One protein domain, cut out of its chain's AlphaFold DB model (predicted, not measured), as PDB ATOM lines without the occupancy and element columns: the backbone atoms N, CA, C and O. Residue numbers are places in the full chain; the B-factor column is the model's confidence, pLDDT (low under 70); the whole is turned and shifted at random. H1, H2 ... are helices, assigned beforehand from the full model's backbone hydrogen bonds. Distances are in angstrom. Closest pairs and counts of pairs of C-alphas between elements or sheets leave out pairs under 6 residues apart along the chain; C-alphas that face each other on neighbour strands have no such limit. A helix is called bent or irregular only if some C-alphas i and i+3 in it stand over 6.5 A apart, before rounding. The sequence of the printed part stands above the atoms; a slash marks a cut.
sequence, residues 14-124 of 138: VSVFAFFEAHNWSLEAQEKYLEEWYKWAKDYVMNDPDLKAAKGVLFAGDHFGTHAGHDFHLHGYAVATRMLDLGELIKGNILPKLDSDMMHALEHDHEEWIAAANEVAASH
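Overview. This is residues 14 to 124 of the 138 residues of an uncharacterized protein of Acidithiobacillus sp. SH (UniProt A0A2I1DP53). What does the model look like at first sight? Three long helices run roughly along one another, with H2 at the middle between H5 and H4, and H5 spreading away from H2 towards its first residues. Short H1 packs across the first part of H4 at one end, while at the other end short H3 folds back from H2 in a hairpin, and residues 60 to 77 make a long loop from H3 to H4. What is it made of, and how large is it? The printed part has 111 residues with five named helices, H1 to H5 in chain order, and no named strand: all helix. It is compact, with a radius of gyration of the C-alphas of 14.3 A and spans of 39 by 33 by 21 A.

Arrangement. What does the longest helix touch? H5, residues 100 to 123, touches H2, residues 27 to 47, at a shallow tilt of 27 degrees, opposite ways. H2 touches H5 with residues 28 to 36 alone, and H5 touches H2 with residues 113 to 121 alone; the closest C-alphas of the two, those of Ala 29 and Ala 117, are 4.7 A apart. What else touches H2, the hub? H4, residues 78 to 97, does so at a shallow tilt of 29 degrees, the same way, with the C-alphas of Leu 34 and Met 83 closest at 6.0 A. H3, residues 49 to 59, forms a helical hairpin with H2 and touches its residues 42 to 46, the closest C-alphas being those of Met 46 and Lys 52 at 5.0 A. Where is H1, residues 14 to 22? It touches residues 80 to 84 of H4, about perpendicular at 75 degrees, with the C-alphas of Phe 17 and Ala 80 closest at 5.3 A, and is apart from H3 and H5. How do the backbones run? In H1, H2 and H5 every O i to N i+4 pair is within hydrogen-bond range, against 4 of 7 in H3 and 12 of 16 in H4.

Along the chain. Where are the long helices? H5 runs 35.2 A from C-alpha 100 at (-30.395, 15.262, -8.450) to C-alpha 123 at (-3.121, 31.583, 6.644); H2 measures 30.2 A and H4 28.4 A. Where are the short ones? H1 begins at C-alpha 14 at (-27.311, 34.841, 13.245) and measures 12.1 A; H3 measures 14.3 A. Which are irregular? H3 is, with C-alphas 54 and 57 7.6 A apart, and H4 only just, with C-alphas 92 and 95 6.9 A apart; H4 has a kink of 46 degrees near residue 91.

Size, cuts and confidence. How far does it reach? The two C-alphas farthest apart, of Phe 72 and Asp 101, are 41.7 A apart, and the printed part has no cut. Which link is long, and where is confidence low? The link from H3 to H4 is long, with 18 residues, and residues 62 to 63 and 65 to 76 in it have pLDDT under 70, against a mean of 87.6 for the printed part.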
ATOM      1  N   VAL A  14     -27.946  35.460  12.073       84.75
ATOM      2  CA  VAL A  14     -27.311  34.841  13.245       84.75
ATOM      3  C   VAL A  14     -26.941  33.392  12.950       84.75
ATOM      4  O   VAL A  14     -25.851  32.978  13.318       84.75
ATOM      5  N   SER A  15     -27.791  32.628  12.257       89.00
ATOM      6  CA  SER A  15     -27.461  31.243  11.896       89.00
ATOM      7  C   SER A  15     -26.330  31.167  10.873       89.00
ATOM      8  O   SER A  15     -25.458  30.315  10.999       89.00
ATOM      9  N   VAL A  16     -26.313  32.078   9.893       91.38
ATOM     10  CA  VAL A  16     -25.216  32.173   8.917       91.38
ATOM     11  C   VAL A  16     -23.912  32.552   9.619       91.38
ATOM     12  O   VAL A  16     -22.870  31.958   9.365       91.38
ATOM     13  N   PHE A  17     -23.965  33.496  10.557       89.06
ATOM     14  CA  PHE A  17     -22.785  33.847  11.337       89.06
ATOM     15  C   PHE A  17     -22.314  32.706  12.241       89.06
ATOM     16  O   PHE A  17     -21.121  32.445  12.304       89.06
ATOM     17  N   ALA A  18     -23.229  31.981  12.889       88.62
ATOM     18  CA  ALA A  18     -22.884  30.819  13.705       88.62
ATOM     19  C   ALA A  18     -22.180  29.725  12.885       88.62
ATOM     20  O   ALA A  18     -21.280  29.067  13.397       88.62
ATOM     21  N   PHE A  19     -22.546  29.562  11.609       92.75
ATOM     22  CA  PHE A  19     -21.809  28.705  10.681       92.75
ATOM     23  C   PHE A  19     -20.363  29.195  10.497       92.75
ATOM     24  O   PHE A  19     -19.434  28.420  10.698       92.75
ATOM     25  N   PHE A  20     -20.144  30.486  10.229       92.12
ATOM     26  CA  PHE A  20     -18.785  31.044  10.138       92.12
ATOM     27  C   PHE A  20     -17.985  30.890  11.440       92.12
ATOM     28  O   PHE A  20     -16.788  30.604  11.402       92.12
ATOM     29  N   GLU A  21     -18.633  31.044  12.598       89.38
ATOM     30  CA  GLU A  21     -17.990  30.847  13.901       89.38
ATOM     31  C   GLU A  21     -17.623  29.386  14.160       89.38
ATOM     32  O   GLU A  21     -16.542  29.129  14.685       89.38
ATOM     33  N   ALA A  22     -18.463  28.432  13.750       91.12
ATOM     34  CA  ALA A  22     -18.166  27.004  13.865       91.12
ATOM     35  C   ALA A  22     -16.922  26.597  13.057       91.12
ATOM     36  O   ALA A  22     -16.191  25.698  13.467       91.12
ATOM     37  N   HIS A  23     -16.657  27.295  11.951       91.00
ATOM     38  CA  HIS A  23     -15.447  27.130  11.148       91.00
ATOM     39  C   HIS A  23     -14.270  28.019  11.594       91.00
ATOM     40  O   HIS A  23     -13.183  27.938  11.028       91.00
ATOM     41  N   ASN A  24     -14.463  28.865  12.612       89.81
ATOM     42  CA  ASN A  24     -13.488  29.853  13.079       89.81
ATOM     43  C   ASN A  24     -12.927  30.752  11.954       89.81
ATOM     44  O   ASN A  24     -11.749  31.116  11.947       89.81
ATOM     45  N   TRP A  25     -13.768  31.116  10.986       90.69
ATOM     46  CA  TRP A  25     -13.334  31.897   9.832       90.69
ATOM     47  C   TRP A  25     -13.059  33.361  10.181       90.69
ATOM     48  O   TRP A  25     -13.882  34.053  10.795       90.69
ATOM     49  N   SER A  26     -11.904  33.851   9.727       88.88
ATOM     50  CA  SER A  26     -11.602  35.279   9.648       88.88
ATOM     51  C   SER A  26     -12.509  35.979   8.633       88.88
ATOM     52  O   SER A  26     -13.217  35.330   7.865       88.88
ATOM     53  N   LEU A  27     -12.503  37.317   8.625       87.06
ATOM     54  CA  LEU A  27     -13.302  38.088   7.666       87.06
ATOM     55  C   LEU A  27     -12.959  37.710   6.218       87.06
ATOM     56  O   LEU A  27     -13.864  37.478   5.428       87.06
ATOM     57  N   GLU A  28     -11.672  37.564   5.911       88.31
ATOM     58  CA  GLU A  28     -11.189  37.201   4.576       88.31
ATOM     59  C   GLU A  28     -11.679  35.812   4.139       88.31
ATOM     60  O   GLU A  28     -12.139  35.637   3.014       88.31
ATOM     61  N   ALA A  29     -11.682  34.831   5.048       92.38
ATOM     62  CA  ALA A  29     -12.238  33.507   4.767       92.38
ATOM     63  C   ALA A  29     -13.759  33.552   4.524       92.38
ATOM     64  O   ALA A  29     -14.268  32.870   3.635       92.38
ATOM     65  N   GLN A  30     -14.488  34.389   5.271       92.50
ATOM     66  CA  GLN A  30     -15.925  34.594   5.052       92.50
ATOM     67  C   GLN A  30     -16.203  35.270   3.702       92.50
ATOM     68  O   GLN A  30     -17.135  34.873   3.003       92.50
ATOM     69  N   GLU A  31     -15.417  36.286   3.331       90.75
ATOM     70  CA  GLU A  31     -15.530  36.979   2.043       90.75
ATOM     71  C   GLU A  31     -15.234  36.028   0.884       90.75
ATOM     72  O   GLU A  31     -16.044  35.936  -0.036       90.75
ATOM     73  N   LYS A  32     -14.164  35.230   0.986       92.06
ATOM     74  CA  LYS A  32     -13.834  34.194   0.002       92.06
ATOM     75  C   LYS A  32     -14.983  33.205  -0.197       92.06
ATOM     76  O   LYS A  32     -15.355  32.903  -1.327       92.06
ATOM     77  N   TYR A  33     -15.574  32.722   0.894       95.25
ATOM     78  CA  TYR A  33     -16.713  31.809   0.827       95.25
ATOM     79  C   TYR A  33     -17.948  32.457   0.171       95.25
ATOM     80  O   TYR A  33     -18.625  31.830  -0.646       95.25
ATOM     81  N   LEU A  34     -18.237  33.725   0.488       93.56
ATOM     82  CA  LEU A  34     -19.317  34.486  -0.150       93.56
ATOM     83  C   LEU A  34     -19.073  34.683  -1.657       93.56
ATOM     84  O   LEU A  34     -20.022  34.606  -2.438       93.56
ATOM     85  N   GLU A  35     -17.832  34.944  -2.070       92.69
ATOM     86  CA  GLU A  35     -17.464  35.137  -3.477       92.69
ATOM     87  C   GLU A  35     -17.743  33.899  -4.332       92.69
ATOM     88  O   GLU A  35     -18.291  34.039  -5.428       92.69
ATOM     89  N   GLU A  36     -17.429  32.698  -3.835       95.56
ATOM     90  CA  GLU A  36     -17.703  31.453  -4.564       95.56
ATOM     91  C   GLU A  36     -19.208  31.258  -4.781       95.56
ATOM     92  O   GLU A  36     -19.660  31.048  -5.910       95.56
ATOM     93  N   TRP A  37     -20.013  31.459  -3.733       95.81
ATOM     94  CA  TRP A  37     -21.470  31.422  -3.855       95.81
ATOM     95  C   TRP A  37     -22.010  32.481  -4.813       95.81
ATOM     96  O   TRP A  37     -22.929  32.202  -5.588       95.81
ATOM     97  N   TYR A  38     -21.463  33.700  -4.769       94.31
ATOM     98  CA  TYR A  38     -21.874  34.786  -5.655       94.31
ATOM     99  C   TYR A  38     -21.599  34.436  -7.113       94.31
ATOM    100  O   TYR A  38     -22.488  34.576  -7.955       94.31
ATOM    101  N   LYS A  39     -20.390  33.951  -7.406       94.62
ATOM    102  CA  LYS A  39     -19.984  33.536  -8.747       94.62
ATOM    103  C   LYS A  39     -20.861  32.397  -9.252       94.62
ATOM    104  O   LYS A  39     -21.439  32.521 -10.327       94.62
ATOM    105  N   TRP A  40     -21.030  31.347  -8.455       96.31
ATOM    106  CA  TRP A  40     -21.863  30.205  -8.816       96.31
ATOM    107  C   TRP A  40     -23.312  30.618  -9.116       96.31
ATOM    108  O   TRP A  40     -23.863  30.279 -10.167       96.31
ATOM    109  N   ALA A  41     -23.925  31.420  -8.238       95.81
ATOM    110  CA  ALA A  41     -25.300  31.879  -8.422       95.81
ATOM    111  C   ALA A  41     -25.439  32.792  -9.646       95.81
ATOM    112  O   ALA A  41     -26.417  32.686 -10.391       95.81
ATOM    113  N   LYS A  42     -24.456  33.673  -9.872       95.31
ATOM    114  CA  LYS A  42     -24.398  34.540 -11.049       95.31
ATOM    115  C   LYS A  42     -24.324  33.714 -12.325       95.31
ATOM    116  O   LYS A  42     -25.116  33.951 -13.234       95.31
ATOM    117  N   ASP A  43     -23.420  32.745 -12.386       95.62
ATOM    118  CA  ASP A  43     -23.232  31.897 -13.559       95.62
ATOM    119  C   ASP A  43     -24.509  31.103 -13.863       95.62
ATOM    120  O   ASP A  43     -24.962  31.078 -15.010       95.62
ATOM    121  N   TYR A  44     -25.165  30.547 -12.839       96.00
ATOM    122  CA  TYR A  44     -26.446  29.859 -13.009       96.00
ATOM    123  C   TYR A  44     -27.530  30.793 -13.571       96.00
ATOM    124  O   TYR A  44     -28.170  30.487 -14.579       96.00
ATOM    125  N   VAL A  45     -27.717  31.967 -12.957       95.56
ATOM    126  CA  VAL A  45     -28.729  32.950 -13.377       95.56
ATOM    127  C   VAL A  45     -28.470  33.464 -14.787       95.56
ATOM    128  O   VAL A  45     -29.416  33.670 -15.538       95.56
ATOM    129  N   MET A  46     -27.212  33.681 -15.168       95.19
ATOM    130  CA  MET A  46     -26.869  34.228 -16.482       95.19
ATOM    131  C   MET A  46     -26.987  33.204 -17.617       95.19
ATOM    132  O   MET A  46     -27.125  33.618 -18.774       95.19
ATOM    133  N   ASN A  47     -26.958  31.907 -17.292       96.25
ATOM    134  CA  ASN A  47     -27.106  30.802 -18.239       96.25
ATOM    135  C   ASN A  47     -28.557  30.308 -18.389       96.25
ATOM    136  O   ASN A  47     -28.885  29.709 -19.410       96.25
ATOM    137  N   ASP A  48     -29.439  30.594 -17.430       95.56
ATOM    138  CA  ASP A  48     -30.874  30.303 -17.519       95.56
ATOM    139  C   ASP A  48     -31.643  31.517 -18.092       95.56
ATOM    140  O   ASP A  48     -31.649  32.581 -17.469       95.56
ATOM    141  N   PRO A  49     -32.297  31.412 -19.270       95.25
ATOM    142  CA  PRO A  49     -32.944  32.559 -19.917       95.25
ATOM    143  C   PRO A  49     -34.015  33.253 -19.065       95.25
ATOM    144  O   PRO A  49     -34.092  34.485 -19.064       95.25
ATOM    145  N   ASP A  50     -34.811  32.483 -18.321       94.62
ATOM    146  CA  ASP A  50     -35.907  33.009 -17.505       94.62
ATOM    147  C   ASP A  50     -35.366  33.713 -16.258       94.62
ATOM    148  O   ASP A  50     -35.779  34.829 -15.923       94.62
ATOM    149  N   LEU A  51     -34.398  33.092 -15.577       94.69
ATOM    150  CA  LEU A  51     -33.737  33.698 -14.424       94.69
ATOM    151  C   LEU A  51     -32.938  34.928 -14.832       94.69
ATOM    152  O   LEU A  51     -32.987  35.933 -14.126       94.69
ATOM    153  N   LYS A  52     -32.257  34.904 -15.978       95.56
ATOM    154  CA  LYS A  52     -31.537  36.065 -16.497       95.56
ATOM    155  C   LYS A  52     -32.475  37.243 -16.711       95.56
ATOM    156  O   LYS A  52     -32.173  38.346 -16.258       95.56
ATOM    157  N   ALA A  53     -33.620  37.009 -17.354       94.75
ATOM    158  CA  ALA A  53     -34.617  38.045 -17.593       94.75
ATOM    159  C   ALA A  53     -35.188  38.619 -16.284       94.75
ATOM    160  O   ALA A  53     -35.374  39.829 -16.173       94.75
ATOM    161  N   ALA A  54     -35.436  37.773 -15.278       93.44
ATOM    162  CA  ALA A  54     -36.078  38.187 -14.029       93.44
ATOM    163  C   ALA A  54     -35.115  38.718 -12.948       93.44
ATOM    164  O   ALA A  54     -35.500  39.558 -12.134       93.44
ATOM    165  N   LYS A  55     -33.892  38.186 -12.880       93.00
ATOM    166  CA  LYS A  55     -32.947  38.349 -11.758       93.00
ATOM    167  C   LYS A  55     -31.550  38.780 -12.192       93.00
ATOM    168  O   LYS A  55     -30.778  39.193 -11.334       93.00
ATOM    169  N   GLY A  56     -31.223  38.757 -13.486       89.38
ATOM    170  CA  GLY A  56     -29.889  39.119 -13.978       89.38
ATOM    171  C   GLY A  56     -29.451  40.533 -13.583       89.38
ATOM    172  O   GLY A  56     -28.276  40.758 -13.305       89.38
ATOM    173  N   VAL A  57     -30.399  41.470 -13.450       89.12
ATOM    174  CA  VAL A  57     -30.117  42.855 -13.020       89.12
ATOM    175  C   VAL A  57     -29.513  42.926 -11.613       89.12
ATOM    176  O   VAL A  57     -28.771  43.855 -11.316       89.12
ATOM    177  N   LEU A  58     -29.803  41.938 -10.757       86.88
ATOM    178  CA  LEU A  58     -29.288  41.864  -9.387       86.88
ATOM    179  C   LEU A  58     -27.780  41.557  -9.345       86.88
ATOM    180  O   LEU A  58     -27.150  41.767  -8.316       86.88
ATOM    181  N   PHE A  59     -27.204  41.095 -10.461       88.25
ATOM    182  CA  PHE A  59     -25.781  40.770 -10.620       88.25
ATOM    183  C   PHE A  59     -25.013  41.799 -11.467       88.25
ATOM    184  O   PHE A  59     -23.896  41.527 -11.921       88.25
ATOM    185  N   ALA A  60     -25.619  42.964 -11.730       81.62
ATOM    186  CA  ALA A  60     -25.016  44.030 -12.531       81.62
ATOM    187  C   ALA A  60     -23.942  44.839 -11.776       81.62
ATOM    188  O   ALA A  60     -23.162  45.539 -12.416       81.62
ATOM    189  N   GLY A  61     -23.911  44.755 -10.443       73.38
ATOM    190  CA  GLY A  61     -22.891  45.383  -9.600       73.38
ATOM    191  C   GLY A  61     -21.838  44.398  -9.088       73.38
ATOM    192  O   GLY A  61     -21.910  43.190  -9.325       73.38
ATOM    193  N   ASP A  62     -20.886  44.930  -8.326       65.75
ATOM    194  CA  ASP A  62     -19.802  44.149  -7.714       65.75
ATOM    195  C   ASP A  62     -20.257  43.384  -6.457       65.75
ATOM    196  O   ASP A  62     -19.549  42.510  -5.957       65.75
ATOM    197  N   HIS A  63     -21.457  43.679  -5.946       66.38
ATOM    198  CA  HIS A  63     -22.008  43.087  -4.730       66.38
ATOM    199  C   HIS A  63     -23.498  42.762  -4.874       66.38
ATOM    200  O   HIS A  63     -24.260  43.532  -5.459       66.38
ATOM    201  N   PHE A  64     -23.914  41.639  -4.283       70.62
ATOM    202  CA  PHE A  64     -25.313  41.222  -4.206       70.62
ATOM    203  C   PHE A  64     -25.980  41.713  -2.914       70.62
ATOM    204  O   PHE A  64     -25.372  41.672  -1.842       70.62
ATOM    205  N   GLY A  65     -27.256  42.097  -3.006       64.19
ATOM    206  CA  GLY A  65     -28.111  42.396  -1.854       64.19
ATOM    207  C   GLY A  65     -28.267  43.884  -1.534       64.19
ATOM    208  O   GLY A  65     -27.480  44.737  -1.945       64.19
ATOM    209  N   THR A  66     -29.315  44.205  -0.778       59.44
ATOM    210  CA  THR A  66     -29.673  45.578  -0.373       59.44
ATOM    211  C   THR A  66     -28.751  46.142   0.711       59.44
ATOM    212  O   THR A  66     -28.756  47.346   0.956       59.44
ATOM    213  N   HIS A  67     -27.931  45.288   1.330       60.25
ATOM    214  CA  HIS A  67     -26.964  45.642   2.374       60.25
ATOM    215  C   HIS A  67     -25.517  45.762   1.852       60.25
ATOM    216  O   HIS A  67     -24.568  45.879   2.636       60.25
ATOM    217  N   ALA A  68     -25.324  45.739   0.531       56.44
ATOM    218  CA  ALA A  68     -24.040  45.980  -0.111       56.44
ATOM    219  C   ALA A  68     -23.582  47.439   0.109       56.44
ATOM    220  O   ALA A  68     -24.018  48.348  -0.587       56.44
ATOM    221  N   GLY A  69     -22.711  47.670   1.099       52.69
ATOM    222  CA  GLY A  69     -22.025  48.957   1.297       52.69
ATOM    223  C   GLY A  69     -22.346  49.729   2.583       52.69
ATOM    224  O   GLY A  69     -21.751  50.777   2.811       52.69
ATOM    225  N   HIS A  70     -23.224  49.227   3.458       52.56
ATOM    226  CA  HIS A  70     -23.570  49.912   4.713       52.56
ATOM    227  C   HIS A  70     -23.215  49.069   5.946       52.56
ATOM    228  O   HIS A  70     -23.970  48.188   6.339       52.56
ATOM    229  N   ASP A  71     -22.082  49.374   6.590       52.34
ATOM    230  CA  ASP A  71     -21.620  48.689   7.815       52.34
ATOM    231  C   ASP A  71     -22.105  49.366   9.118       52.34
ATOM    232  O   ASP A  71     -21.904  48.864  10.220       52.34
ATOM    233  N   PHE A  72     -22.808  50.501   9.011       46.03
ATOM    234  CA  PHE A  72     -23.155  51.369  10.150       46.03
ATOM    235  C   PHE A  72     -24.008  50.691  11.250       46.03
ATOM    236  O   PHE A  72     -24.038  51.174  12.375       46.03
ATOM    237  N   HIS A  73     -24.648  49.546  10.972       49.06
ATOM    238  CA  HIS A  73     -25.392  48.765  11.975       49.06
ATOM    239  C   HIS A  73     -24.969  47.294  12.085       49.06
ATOM    240  O   HIS A  73     -25.510  46.567  12.925       49.06
ATOM    241  N   LEU A  74     -24.035  46.820  11.254       55.28
ATOM    242  CA  LEU A  74     -23.848  45.382  11.059       55.28
ATOM    243  C   LEU A  74     -22.845  44.747  12.025       55.28
ATOM    244  O   LEU A  74     -22.824  43.533  12.069       55.28
ATOM    245  N   HIS A  75     -22.096  45.483  12.858       59.44
ATOM    246  CA  HIS A  75     -21.275  44.929  13.961       59.44
ATOM    247  C   HIS A  75     -20.391  43.710  13.585       59.44
ATOM    248  O   HIS A  75     -20.190  42.810  14.401       59.44
ATOM    249  N   GLY A  76     -19.870  43.642  12.353       62.75
ATOM    250  CA  GLY A  76     -19.105  42.481  11.863       62.75
ATOM    251  C   GLY A  76     -19.942  41.331  11.276       62.75
ATOM    252  O   GLY A  76     -19.386  40.304  10.908       62.75
ATOM    253  N   TYR A  77     -21.259  41.504  11.132       71.31
ATOM    254  CA  TYR A  77     -22.197  40.602  10.445       71.31
ATOM    255  C   TYR A  77     -22.420  40.974   8.969       71.31
ATOM    256  O   TYR A  77     -23.362  40.478   8.345       71.31
ATOM    257  N   ALA A  78     -21.603  41.864   8.395       82.25
ATOM    258  CA  ALA A  78     -21.809  42.352   7.031       82.25
ATOM    259  C   ALA A  78     -21.794  41.208   6.007       82.25
ATOM    260  O   ALA A  78     -22.718  41.091   5.201       82.25
ATOM    261  N   VAL A  79     -20.810  40.311   6.101       86.81
ATOM    262  CA  VAL A  79     -20.696  39.148   5.209       86.81
ATOM    263  C   VAL A  79     -21.833  38.156   5.441       86.81
ATOM    264  O   VAL A  79     -22.469  37.729   4.485       86.81
ATOM    265  N   ALA A  80     -22.177  37.861   6.699       89.12
ATOM    266  CA  ALA A  80     -23.290  36.964   7.025       89.12
ATOM    267  C   ALA A  80     -24.639  37.482   6.500       89.12
ATOM    268  O   ALA A  80     -25.486  36.700   6.075       89.12
ATOM    269  N   THR A  81     -24.831  38.802   6.494       88.00
ATOM    270  CA  THR A  81     -26.043  39.437   5.958       88.00
ATOM    271  C   THR A  81     -26.082  39.350   4.433       88.00
ATOM    272  O   THR A  81     -27.091  38.926   3.883       88.00
ATOM    273  N   ARG A  82     -24.976  39.660   3.743       88.44
ATOM    274  CA  ARG A  82     -24.888  39.510   2.276       88.44
ATOM    275  C   ARG A  82     -25.066  38.056   1.838       88.44
ATOM    276  O   ARG A  82     -25.750  37.786   0.855       88.44
ATOM    277  N   MET A  83     -24.495  37.122   2.595       92.19
ATOM    278  CA  MET A  83     -24.645  35.689   2.366       92.19
ATOM    279  C   MET A  83     -26.093  35.230   2.566       92.19
ATOM    280  O   MET A  83     -26.575  34.392   1.810       92.19
ATOM    281  N   LEU A  84     -26.807  35.795   3.546       92.06
ATOM    282  CA  LEU A  84     -28.238  35.545   3.711       92.06
ATOM    283  C   LEU A  84     -29.040  36.087   2.522       92.06
ATOM    284  O   LEU A  84     -29.819  35.329   1.954       92.06
ATOM    285  N   ASP A  85     -28.823  37.345   2.124       90.44
ATOM    286  CA  ASP A  85     -29.523  37.973   0.991       90.44
ATOM    287  C   ASP A  85     -29.337  37.145  -0.297       90.44
ATOM    288  O   ASP A  85     -30.295  36.850  -1.016       90.44
ATOM    289  N   LEU A  86     -28.101  36.717  -0.575       92.94
ATOM    290  CA  LEU A  86     -27.789  35.834  -1.698       92.94
ATOM    291  C   LEU A  86     -28.430  34.448  -1.532       92.94
ATOM    292  O   LEU A  86     -29.023  33.910  -2.469       92.94
ATOM    293  N   GLY A  87     -28.350  33.884  -0.330       93.25
ATOM    294  CA  GLY A  87     -28.930  32.595   0.019       93.25
ATOM    295  C   GLY A  87     -30.447  32.541  -0.162       93.25
ATOM    296  O   GLY A  87     -30.975  31.512  -0.585       93.25
ATOM    297  N   GLU A  88     -31.163  33.640   0.086       92.44
ATOM    298  CA  GLU A  88     -32.605  33.740  -0.161       92.44
ATOM    299  C   GLU A  88     -32.943  33.643  -1.654       92.44
ATOM    300  O   GLU A  88     -33.869  32.910  -2.016       92.44
ATOM    301  N   LEU A  89     -32.163  34.297  -2.526       92.94
ATOM    302  CA  LEU A  89     -32.291  34.127  -3.977       92.94
ATOM    303  C   LEU A  89     -32.023  32.669  -4.370       92.94
ATOM    304  O   LEU A  89     -32.829  32.062  -5.078       92.94
ATOM    305  N   ILE A  90     -30.906  32.097  -3.914       94.94
ATOM    306  CA  ILE A  90     -30.505  30.732  -4.273       94.94
ATOM    307  C   ILE A  90     -31.594  29.742  -3.856       94.94
ATOM    308  O   ILE A  90     -32.099  28.974  -4.675       94.94
ATOM    309  N   LYS A  91     -32.020  29.799  -2.596       93.31
ATOM    310  CA  LYS A  91     -33.034  28.906  -2.040       93.31
ATOM    311  C   LYS A  91     -34.401  29.077  -2.697       93.31
ATOM    312  O   LYS A  91     -35.098  28.086  -2.903       93.31
ATOM    313  N   GLY A  92     -34.807  30.313  -2.983       92.38
ATOM    314  CA  GLY A  92     -36.131  30.617  -3.521       92.38
ATOM    315  C   GLY A  92     -36.258  30.398  -5.027       92.38
ATOM    316  O   GLY A  92     -37.355  30.110  -5.505       92.38
ATOM    317  N   ASN A  93     -35.165  30.539  -5.782       94.06
ATOM    318  CA  ASN A  93     -35.216  30.613  -7.243       94.06
ATOM    319  C   ASN A  93     -34.312  29.613  -7.968       94.06
ATOM    320  O   ASN A  93     -34.640  29.256  -9.098       94.06
ATOM    321  N   ILE A  94     -33.210  29.171  -7.357       94.88
ATOM    322  CA  ILE A  94     -32.225  28.293  -8.006       94.88
ATOM    323  C   ILE A  94     -32.395  26.845  -7.538       94.88
ATOM    324  O   ILE A  94     -32.669  25.981  -8.362       94.88
ATOM    325  N   LEU A  95     -32.322  26.574  -6.226       93.88
ATOM    326  CA  LEU A  95     -32.390  25.204  -5.684       93.88
ATOM    327  C   LEU A  95     -33.608  24.392  -6.164       93.88
ATOM    328  O   LEU A  95     -33.425  23.216  -6.465       93.88
ATOM    329  N   PRO A  96     -34.828  24.958  -6.283       93.25
ATOM    330  CA  PRO A  96     -35.984  24.204  -6.774       93.25
ATOM    331  C   PRO A  96     -35.878  23.756  -8.239       93.25
ATOM    332  O   PRO A  96     -36.676  22.927  -8.667       93.25
ATOM    333  N   LYS A  97     -34.948  24.329  -9.014       93.12
ATOM    334  CA  LYS A  97     -34.721  24.013 -10.432       93.12
ATOM    335  C   LYS A  97     -33.608  22.984 -10.644       93.12
ATOM    336  O   LYS A  97     -33.448  22.514 -11.764       93.12
ATOM    337  N   LEU A  98     -32.833  22.662  -9.607       93.81
ATOM    338  CA  LEU A  98     -31.749  21.688  -9.700       93.81
ATOM    339  C   LEU A  98     -32.316  20.268  -9.706       93.81
ATOM    340  O   LEU A  98     -33.152  19.920  -8.869       93.81
ATOM    341  N   ASP A  99     -31.835  19.446 -10.632       94.44
ATOM    342  CA  ASP A  99     -32.048  18.004 -10.571       94.44
ATOM    343  C   ASP A  99     -31.097  17.339  -9.554       94.44
ATOM    344  O   ASP A  99     -30.332  18.003  -8.849       94.44
ATOM    345  N   SER A 100     -31.187  16.013  -9.431       93.25
ATOM    346  CA  SER A 100     -30.395  15.262  -8.450       93.25
ATOM    347  C   SER A 100     -28.894  15.327  -8.724       93.25
ATOM    348  O   SER A 100     -28.120  15.433  -7.776       93.25
ATOM    349  N   ASP A 101     -28.484  15.274  -9.990       95.75
ATOM    350  CA  ASP A 101     -27.069  15.260 -10.361       95.75
ATOM    351  C   ASP A 101     -26.461  16.646 -10.131       95.75
ATOM    352  O   ASP A 101     -25.385  16.771  -9.548       95.75
ATOM    353  N   MET A 102     -27.200  17.700 -10.488       94.69
ATOM    354  CA  MET A 102     -26.824  19.082 -10.198       94.69
ATOM    355  C   MET A 102     -26.762  19.364  -8.693       94.69
ATOM    356  O   MET A 102     -25.885  20.102  -8.251       94.69
ATOM    357  N   MET A 103     -27.672  18.793  -7.894       94.19
ATOM    358  CA  MET A 103     -27.631  18.942  -6.436       94.19
ATOM    359  C   MET A 103     -26.394  18.266  -5.840       94.19
ATOM    360  O   MET A 103     -25.737  18.863  -4.995       94.19
ATOM    361  N   HIS A 104     -26.046  17.060  -6.295       94.06
ATOM    362  CA  HIS A 104     -24.841  16.371  -5.828       94.06
ATOM    363  C   HIS A 104     -23.554  17.078  -6.257       94.06
ATOM    364  O   HIS A 104     -22.624  17.175  -5.461       94.06
ATOM    365  N   ALA A 105     -23.509  17.619  -7.477       95.31
ATOM    366  CA  ALA A 105     -22.398  18.460  -7.913       95.31
ATOM    367  C   ALA A 105     -22.262  19.706  -7.022       95.31
ATOM    368  O   ALA A 105     -21.173  20.006  -6.554       95.31
ATOM    369  N   LEU A 106     -23.378  20.370  -6.701       95.56
ATOM    370  CA  LEU A 106     -23.372  21.522  -5.799       95.56
ATOM    371  C   LEU A 106     -22.927  21.160  -4.374       95.56
ATOM    372  O   LEU A 106     -22.244  21.948  -3.728       95.56
ATOM    373  N   GLU A 107     -23.327  19.999  -3.854       95.00
ATOM    374  CA  GLU A 107     -22.858  19.513  -2.550       95.00
ATOM    375  C   GLU A 107     -21.339  19.311  -2.549       95.00
ATOM    376  O   GLU A 107     -20.679  19.710  -1.591       95.00
ATOM    377  N   HIS A 108     -20.787  18.771  -3.638       95.81
ATOM    378  CA  HIS A 108     -19.348  18.610  -3.809       95.81
ATOM    379  C   HIS A 108     -18.619  19.957  -3.906       95.81
ATOM    380  O   HIS A 108     -17.708  20.206  -3.119       95.81
ATOM    381  N   ASP A 109     -19.072  20.856  -4.786       96.50
ATOM    382  CA  ASP A 109     -18.510  22.205  -4.924       96.50
ATOM    383  C   ASP A 109     -18.531  22.947  -3.574       96.50
ATOM    384  O   ASP A 109     -17.566  23.600  -3.178       96.50
ATOM    385  N   HIS A 110     -19.619  22.802  -2.815       96.69
ATOM    386  CA  HIS A 110     -19.764  23.416  -1.500       96.69
ATOM    387  C   HIS A 110     -18.726  22.913  -0.483       96.69
ATOM    388  O   HIS A 110     -18.209  23.715   0.301       96.69
ATOM    389  N   GLU A 111     -18.406  21.617  -0.483       95.94
ATOM    390  CA  GLU A 111     -17.336  21.066   0.357       95.94
ATOM    391  C   GLU A 111     -15.967  21.644  -0.027       95.94
ATOM    392  O   GLU A 111     -15.184  22.004   0.859       95.94
ATOM    393  N   GLU A 112     -15.697  21.813  -1.324       97.31
ATOM    394  CA  GLU A 112     -14.464  22.439  -1.810       97.31
ATOM    395  C   GLU A 112     -14.364  23.911  -1.389       97.31
ATOM    396  O   GLU A 112     -13.308  24.361  -0.939       97.31
ATOM    397  N   TRP A 113     -15.466  24.663  -1.449       97.19
ATOM    398  CA  TRP A 113     -15.491  26.060  -1.004       97.19
ATOM    399  C   TRP A 113     -15.251  26.188   0.501       97.19
ATOM    400  O   TRP A 113     -14.544  27.100   0.938       97.19
ATOM    401  N   ILE A 114     -15.794  25.264   1.304       96.31
ATOM    402  CA  ILE A 114     -15.505  25.191   2.742       96.31
ATOM    403  C   ILE A 114     -14.015  24.917   2.969       96.31
ATOM    404  O   ILE A 114     -13.394  25.583   3.799       96.31
ATOM    405  N   ALA A 115     -13.432  23.953   2.251       96.44
ATOM    406  CA  ALA A 115     -12.016  23.620   2.372       96.44
ATOM    407  C   ALA A 115     -11.119  24.816   2.012       96.44
ATOM    408  O   ALA A 115     -10.253  25.184   2.805       96.44
ATOM    409  N   ALA A 116     -11.394  25.490   0.893       95.69
ATOM    410  CA  ALA A 116     -10.653  26.674   0.469       95.69
ATOM    411  C   ALA A 116     -10.746  27.817   1.498       95.69
ATOM    412  O   ALA A 116      -9.744  28.452   1.826       95.69
ATOM    413  N   ALA A 117     -11.928  28.057   2.070       94.94
ATOM    414  CA  ALA A 117     -12.098  29.056   3.124       94.94
ATOM    415  C   ALA A 117     -11.356  28.672   4.421       94.94
ATOM    416  O   ALA A 117     -10.775  29.539   5.076       94.94
ATOM    417  N   ASN A 118     -11.297  27.383   4.772       94.19
ATOM    418  CA  ASN A 118     -10.486  26.909   5.898       94.19
ATOM    419  C   ASN A 118      -8.984  27.151   5.668       94.19
ATOM    420  O   ASN A 118      -8.282  27.524   6.605       94.19
ATOM    421  N   GLU A 119      -8.483  26.984   4.441       94.81
ATOM    422  CA  GLU A 119      -7.086  27.289   4.096       94.81
ATOM    423  C   GLU A 119      -6.777  28.791   4.217       94.81
ATOM    424  O   GLU A 119      -5.730  29.183   4.749       94.81
ATOM    425  N   VAL A 120      -7.714  29.649   3.803       91.56
ATOM    426  CA  VAL A 120      -7.613  31.100   4.031       91.56
ATOM    427  C   VAL A 120      -7.605  31.404   5.527       91.56
ATOM    428  O   VAL A 120      -6.753  32.156   5.989       91.56
ATOM    429  N   ALA A 121      -8.483  30.780   6.313       90.62
ATOM    430  CA  ALA A 121      -8.517  30.979   7.760       90.62
ATOM    431  C   ALA A 121      -7.234  30.483   8.453       90.62
ATOM    432  O   ALA A 121      -6.813  31.068   9.446       90.62
ATOM    433  N   ALA A 122      -6.586  29.439   7.930       90.06
ATOM    434  CA  ALA A 122      -5.311  28.949   8.450       90.06
ATOM    435  C   ALA A 122      -4.143  29.913   8.167       90.06
ATOM    436  O   ALA A 122      -3.252  30.052   9.005       90.06
ATOM    437  N   SER A 123      -4.143  30.585   7.010       86.81
ATOM    438  CA  SER A 123      -3.121  31.583   6.644       86.81
ATOM    439  C   SER A 123      -3.390  32.972   7.235       86.81
ATOM    440  O   SER A 123      -2.449  33.697   7.554       86.81
ATOM    441  N   HIS A 124      -4.661  33.304   7.454       80.94
ATOM    442  CA  HIS A 124      -5.137  34.569   8.004       80.94
ATOM    443  C   HIS A 124      -6.076  34.292   9.186       80.94
ATOM    444  O   HIS A 124      -7.297  34.441   9.058       80.94
TER     445      HIS A 124